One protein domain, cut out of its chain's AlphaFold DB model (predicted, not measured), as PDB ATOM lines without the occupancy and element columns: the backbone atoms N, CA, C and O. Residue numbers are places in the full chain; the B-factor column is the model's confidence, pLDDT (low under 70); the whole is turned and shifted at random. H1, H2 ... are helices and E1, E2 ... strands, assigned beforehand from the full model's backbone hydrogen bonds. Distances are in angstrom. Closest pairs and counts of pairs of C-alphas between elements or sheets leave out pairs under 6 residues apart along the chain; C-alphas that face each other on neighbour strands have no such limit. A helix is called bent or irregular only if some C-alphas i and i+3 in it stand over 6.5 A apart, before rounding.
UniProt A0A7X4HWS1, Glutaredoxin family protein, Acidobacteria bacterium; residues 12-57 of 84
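This is residues 12 to 57 of the 84 residues of the protein "Glutaredoxin family protein" of Acidobacteria bacterium (UniProt A0A7X4HWS1). The chain makes a long, loose V of a helix and a strand: H1 runs out to a turn at residues 27 to 30, and E1 runs back from it as the second arm. Past the open end of E1 the short helix H2 makes the far end of the long axis, and the chain then folds back so that the short strand E2 lies near both arms, with no sheet between the strands. The tip of the V, residues 24 to 30, sticks out from the rest. The printed part has 46 residues with two named helices and two named strands in the order H1, E1, H2, E2, and its class is mixed, helices and strands. The whole is loose, with a radius of gyration of the C-alphas of 11.8 A, and elongated, spanning 35 by 19 by 13 A.

H1 is residues 13 to 26, 20.0 A from first to last C-alpha, and begins at C-alpha 13 at (5.855, 26.687, 22.682). E1 is residues 31 to 37, 19.1 A long from first to last C-alpha, and begins at C-alpha 31 at (-10.481, 14.705, 15.409). H2 is residues 42 to 48, with a length of 10.0 A. E2 is residues 54 to 57, with a length of 10.2 A, and ends at C-alpha 57 at (-14.500, 20.001, 23.688).

H1 and E1 are joined by a tight link of 4 residues. Their closest C-alphas are those of Val 25 and Val 31, 7.5 A apart, and their centres are 10.9 A apart. A tight link of 4 residues joins E1 to H2, and these two elements are apart. A tight link of 5 residues joins H2 to E2; their closest C-alphas are those of Phe 48 and Val 54, 7.0 A apart, and their centres are 14.2 A apart. E2 and H1 are near each other, with 7 pairs of C-alphas within 10 A. E2 and E1 are also near each other, with 7 pairs of C-alphas within 10 A. E1 and E2 pair with no named strand. H1 and H2 are apart. In both H1 and H2 every O i to N i+4 pair is within hydrogen-bond range, and neither helix is bent.

The two C-alphas farthest apart are those of Asn 28 and Gly 42, 35.7 A. The C-alphas of Cys 12 and His 57, the first and last printed residues, are 20.8 A apart. Residues 24 to 30, of which 24 to 26 belong to H1, stand free. The printed part has no cut, and no link is long. The mean pLDDT of the printed part is 91.0, and no printed residue is under 70.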
ATOM      1  N   CYS A  12       3.940  30.813  21.659       84.88
ATOM      2  CA  CYS A  12       3.736  29.909  22.791       84.88
ATOM      3  C   CYS A  12       4.140  28.461  22.467       84.88
ATOM      4  O   CYS A  12       3.330  27.684  21.970       84.88
ATOM      5  N   HIS A  13       5.353  28.061  22.859       85.19
ATOM      6  CA  HIS A  13       5.855  26.687  22.682       85.19
ATOM      7  C   HIS A  13       4.969  25.605  23.327       85.19
ATOM      8  O   HIS A  13       4.928  24.464  22.870       85.19
ATOM      9  N   LEU A  14       4.232  25.947  24.390       86.75
ATOM     10  CA  LEU A  14       3.288  25.023  25.023       86.75
ATOM     11  C   LEU A  14       2.098  24.714  24.102       86.75
ATOM     12  O   LEU A  14       1.596  23.590  24.119       86.75
ATOM     13  N   CYS A  15       1.670  25.671  23.271       88.75
ATOM     14  CA  CYS A  15       0.621  25.441  22.279       88.75
ATOM     15  C   CYS A  15       1.064  24.407  21.236       88.75
ATOM     16  O   CYS A  15       0.283  23.512  20.910       88.75
ATOM     17  N   ASP A  16       2.318  24.469  20.777       88.94
ATOM     18  CA  ASP A  16       2.890  23.479  19.854       88.94
ATOM     19  C   ASP A  16       2.945  22.076  20.474       88.94
ATOM     20  O   ASP A  16       2.596  21.080  19.830       88.94
ATOM     21  N   ALA A  17       3.317  21.988  21.756       89.75
ATOM     22  CA  ALA A  17       3.310  20.727  22.493       89.75
ATOM     23  C   ALA A  17       1.891  20.139  22.593       89.75
ATOM     24  O   ALA A  17       1.686  18.959  22.309       89.75
ATOM     25  N   MET A  18       0.891  20.963  22.924       90.94
ATOM     26  CA  MET A  18      -0.501  20.511  23.016       90.94
ATOM     27  C   MET A  18      -1.055  20.071  21.660       90.94
ATOM     28  O   MET A  18      -1.722  19.042  21.567       90.94
ATOM     29  N   LYS A  19      -0.727  20.804  20.593       90.50
ATOM     30  CA  LYS A  19      -1.078  20.426  19.224       90.50
ATOM     31  C   LYS A  19      -0.481  19.072  18.839       90.50
ATOM     32  O   LYS A  19      -1.180  18.267  18.236       90.50
ATOM     33  N   SER A  20       0.763  18.799  19.232       91.88
ATOM     34  CA  SER A  20       1.418  17.506  18.978       91.88
ATOM     35  C   SER A  20       0.707  16.347  19.685       91.88
ATOM     36  O   SER A  20       0.553  15.272  19.110       91.88
ATOM     37  N   VAL A  21       0.209  16.569  20.907       91.25
ATOM     38  CA  VAL A  21      -0.619  15.580  21.619       91.25
ATOM     39  C   VAL A  21      -1.935  15.336  20.879       91.25
ATOM     40  O   VAL A  21      -2.326  14.186  20.690       91.25
ATOM     41  N   VAL A  22      -2.604  16.397  20.416       91.31
ATOM     42  CA  VAL A  22      -3.848  16.257  19.643       91.31
ATOM     43  C   VAL A  22      -3.607  15.538  18.310       91.31
ATOM     44  O   VAL A  22      -4.416  14.690  17.943       91.31
ATOM     45  N   ASP A  23      -2.498  15.812  17.616       92.00
ATOM     46  CA  ASP A  23      -2.111  15.104  16.385       92.00
ATOM     47  C   ASP A  23      -1.962  13.598  16.628       92.00
ATOM     48  O   ASP A  23      -2.488  12.788  15.870       92.00
ATOM     49  N   ALA A  24      -1.325  13.208  17.735       92.25
ATOM     50  CA  ALA A  24      -1.184  11.801  18.100       92.25
ATOM     51  C   ALA A  24      -2.544  11.109  18.319       92.25
ATOM     52  O   ALA A  24      -2.722   9.957  17.915       92.25
ATOM     53  N   VAL A  25      -3.521  11.811  18.905       89.88
ATOM     54  CA  VAL A  25      -4.899  11.308  19.053       89.88
ATOM     55  C   VAL A  25      -5.602  11.236  17.696       89.88
ATOM     56  O   VAL A  25      -6.250  10.234  17.396       89.88
ATOM     57  N   ALA A  26      -5.415  12.246  16.844       91.19
ATOM     58  CA  ALA A  26      -6.012  12.321  15.511       91.19
ATOM     59  C   ALA A  26      -5.576  11.181  14.572       91.19
ATOM     60  O   ALA A  26      -6.261  10.888  13.594       91.19
ATOM     61  N   ARG A  27      -4.455  10.507  14.869       91.94
ATOM     62  CA  ARG A  27      -4.010   9.305  14.139       91.94
ATOM     63  C   ARG A  27      -4.889   8.082  14.384       91.94
ATOM     64  O   ARG A  27      -4.916   7.196  13.537       91.94
ATOM     65  N   ASN A  28      -5.561   8.015  15.532       92.25
ATOM     66  CA  ASN A  28      -6.382   6.868  15.929       92.25
ATOM     67  C   ASN A  28      -7.884   7.188  15.875       92.25
ATOM     68  O   ASN A  28      -8.688   6.301  15.619       92.25
ATOM     69  N   GLU A  29      -8.255   8.453  16.079       90.50
ATOM     70  CA  GLU A  29      -9.641   8.914  16.139       90.50
ATOM     71  C   GLU A  29      -9.877  10.080  15.167       90.50
ATOM     72  O   GLU A  29      -9.010  10.939  15.006       90.50
ATOM     73  N   PRO A  30     -11.065  10.200  14.551       91.56
ATOM     74  CA  PRO A  30     -11.395  11.356  13.728       91.56
ATOM     75  C   PRO A  30     -11.563  12.603  14.607       91.56
ATOM     76  O   PRO A  30     -12.616  12.812  15.220       91.56
ATOM     77  N   VAL A  31     -10.529  13.447  14.646       93.94
ATOM     78  CA  VAL A  31     -10.481  14.705  15.409       93.94
ATOM     79  C   VAL A  31     -10.613  15.912  14.472       93.94
ATOM     80  O   VAL A  31      -9.863  16.054  13.511       93.94
ATOM     81  N   ALA A  32     -11.538  16.822  14.779       93.06
ATOM     82  CA  ALA A  32     -11.591  18.168  14.213       93.06
ATOM     83  C   ALA A  32     -10.948  19.148  15.196       93.06
ATOM     84  O   ALA A  32     -11.577  19.521  16.186       93.06
ATOM     85  N   LEU A  33      -9.713  19.574  14.925       93.38
ATOM     86  CA  LEU A  33      -9.017  20.576  15.732       93.38
ATOM     87  C   LEU A  33      -9.208  21.982  15.149       93.38
ATOM     88  O   LEU A  33      -8.748  22.276  14.046       93.38
ATOM     89  N   ARG A  34      -9.828  22.875  15.921       94.19
ATOM     90  CA  ARG A  34      -9.946  24.305  15.625       94.19
ATOM     91  C   ARG A  34      -8.975  25.091  16.496       94.19
ATOM     92  O   ARG A  34      -9.067  25.043  17.714       94.19
ATOM     93  N   GLN A  35      -8.071  25.845  15.881       93.69
ATOM     94  CA  GLN A  35      -7.172  26.749  16.600       93.69
ATOM     95  C   GLN A  35      -7.774  28.156  16.617       93.69
ATOM     96  O   GLN A  35      -8.198  28.656  15.576       93.69
ATOM     97  N   ILE A  36      -7.836  28.773  17.794       94.00
ATOM     98  CA  ILE A  36      -8.295  30.152  17.977       94.00
ATOM     99  C   ILE A  36      -7.140  30.938  18.583       94.00
ATOM    100  O   ILE A  36      -6.701  30.644  19.694       94.00
ATOM    101  N   ASP A  37      -6.636  31.919  17.842       94.00
ATOM    102  CA  ASP A  37      -5.727  32.914  18.397       94.00
ATOM    103  C   ASP A  37      -6.525  33.860  19.297       94.00
ATOM    104  O   ASP A  37      -7.542  34.418  18.880       94.00
ATOM    105  N   ILE A  38      -6.096  33.988  20.550       93.62
ATOM    106  CA  ILE A  38      -6.747  34.886  21.509       93.62
ATOM    107  C   ILE A  38      -6.172  36.304  21.452       93.62
ATOM    108  O   ILE A  38      -6.740  37.198  22.066       93.62
ATOM    109  N   THR A  39      -5.072  36.525  20.729       91.19
ATOM    110  CA  THR A  39      -4.360  37.811  20.699       91.19
ATOM    111  C   THR A  39      -5.259  38.938  20.197       91.19
ATOM    112  O   THR A  39      -5.832  38.859  19.113       91.19
ATOM    113  N   GLY A  40      -5.388  40.008  20.983       88.75
ATOM    114  CA  GLY A  40      -6.223  41.156  20.626       88.75
ATOM    115  C   GLY A  40      -7.720  40.937  20.858       88.75
ATOM    116  O   GLY A  40      -8.511  41.849  20.614       88.75
ATOM    117  N   ASN A  41      -8.129  39.768  21.359       92.56
ATOM    118  CA  ASN A  41      -9.505  39.501  21.752       92.56
ATOM    119  C   ASN A  41      -9.653  39.622  23.272       92.56
ATOM    120  O   ASN A  41      -9.491  38.650  24.010       92.56
ATOM    121  N   GLY A  42      -9.995  40.825  23.739       90.56
ATOM    122  CA  GLY A  42     -10.002  41.162  25.164       90.56
ATOM    123  C   GLY A  42     -10.843  40.237  26.056       90.56
ATOM    124  O   GLY A  42     -10.492  40.046  27.219       90.56
ATOM    125  N   ASP A  43     -11.913  39.622  25.544       92.62
ATOM    126  CA  ASP A  43     -12.691  38.644  26.319       92.62
ATOM    127  C   ASP A  43     -11.927  37.321  26.496       92.62
ATOM    128  O   ASP A  43     -11.752  36.838  27.618       92.62
ATOM    129  N   LEU A  44     -11.382  36.780  25.402       91.19
ATOM    130  CA  LEU A  44     -10.614  35.535  25.421       91.19
ATOM    131  C   LEU A  44      -9.287  35.686  26.169       91.19
ATOM    132  O   LEU A  44      -8.897  34.773  26.893       91.19
ATOM    133  N   GLU A  45      -8.609  36.829  26.053       91.00
ATOM    134  CA  GLU A  45      -7.379  37.099  26.806       91.00
ATOM    135  C   GLU A  45      -7.645  37.173  28.310       91.00
ATOM    136  O   GLU A  45      -6.892  36.600  29.096       91.00
ATOM    137  N   ARG A  46      -8.750  37.801  28.729       89.69
ATOM    138  CA  ARG A  46      -9.144  37.826  30.145       89.69
ATOM    139  C   ARG A  46      -9.536  36.446  30.662       89.69
ATOM    140  O   ARG A  46      -9.282  36.148  31.827       89.69
ATOM    141  N   ARG A  47     -10.168  35.624  29.822       89.12
ATOM    142  CA  ARG A  47     -10.665  34.300  30.208       89.12
ATOM    143  C   ARG A  47      -9.578  33.227  30.210       89.12
ATOM    144  O   ARG A  47      -9.578  32.388  31.100       89.12
ATOM    145  N   PHE A  48      -8.675  33.247  29.231       90.69
ATOM    146  CA  PHE A  48      -7.717  32.165  28.979       90.69
ATOM    147  C   PHE A  48      -6.251  32.611  28.954       90.69
ATOM    148  O   PHE A  48      -5.368  31.758  28.954       90.69
ATOM    149  N   GLY A  49      -5.946  33.911  28.967       87.44
ATOM    150  CA  GLY A  49      -4.595  34.433  28.713       87.44
ATOM    151  C   GLY A  49      -3.491  33.932  29.652       87.44
ATOM    152  O   GLY A  49      -2.330  33.908  29.249       87.44
ATOM    153  N   VAL A  50      -3.833  33.490  30.868       86.88
ATOM    154  CA  VAL A  50      -2.889  32.900  31.845       86.88
ATOM    155  C   VAL A  50      -2.927  31.369  31.902       86.88
ATOM    156  O   VAL A  50      -2.109  30.762  32.587       86.88
ATOM    157  N   GLU A  51      -3.876  30.745  31.206       87.31
ATOM    158  CA  GLU A  51      -4.119  29.294  31.228       87.31
ATOM    159  C   GLU A  51      -3.848  28.626  29.871       87.31
ATOM    160  O   GLU A  51      -3.936  27.403  29.752       87.31
ATOM    161  N   ILE A  52      -3.510  29.413  28.846       88.69
ATOM    162  CA  ILE A  52      -3.127  28.909  27.527       88.69
ATOM    163  C   ILE A  52      -1.879  28.005  27.580       88.69
ATOM    164  O   ILE A  52      -0.927  28.294  28.310       88.69
ATOM    165  N   PRO A  53      -1.820  26.958  26.740       92.31
ATOM    166  CA  PRO A  53      -2.885  26.468  25.859       92.31
ATOM    167  C   PRO A  53      -4.091  25.902  26.620       92.31
ATOM    168  O   PRO A  53      -3.926  25.167  27.590       92.31
ATOM    169  N   VAL A  54      -5.298  26.207  26.132       93.75
ATOM    170  CA  VAL A  54      -6.558  25.639  26.641       93.75
ATOM    171  C   VAL A  54      -7.184  24.774  25.556       93.75
ATOM    172  O   VAL A  54      -7.428  25.254  24.450       93.75
ATOM    173  N   LEU A  55      -7.456  23.515  25.886       94.06
ATOM    174  CA  LEU A  55      -8.154  22.555  25.042       94.06
ATOM    175  C   LEU A  55      -9.590  22.386  25.539       94.06
ATOM    176  O   LEU A  55      -9.824  21.977  26.678       94.06
ATOM    177  N   GLU A  56     -10.546  22.669  24.669       94.69
ATOM    178  CA  GLU A  56     -11.978  22.601  24.940       94.69
ATOM    179  C   GLU A  56     -12.655  21.619  23.978       94.69
ATOM    180  O   GLU A  56     -12.309  21.552  22.801       94.69
ATOM    181  N   HIS A  57     -13.634  20.869  24.470       94.19
ATOM    182  CA  HIS A  57     -14.500  20.001  23.688       94.19
ATOM    183  C   HIS A  57     -15.954  20.403  23.918       94.19
ATOM    184  O   HIS A  57     -16.457  20.276  25.030       94.19
TER     185      HIS A  57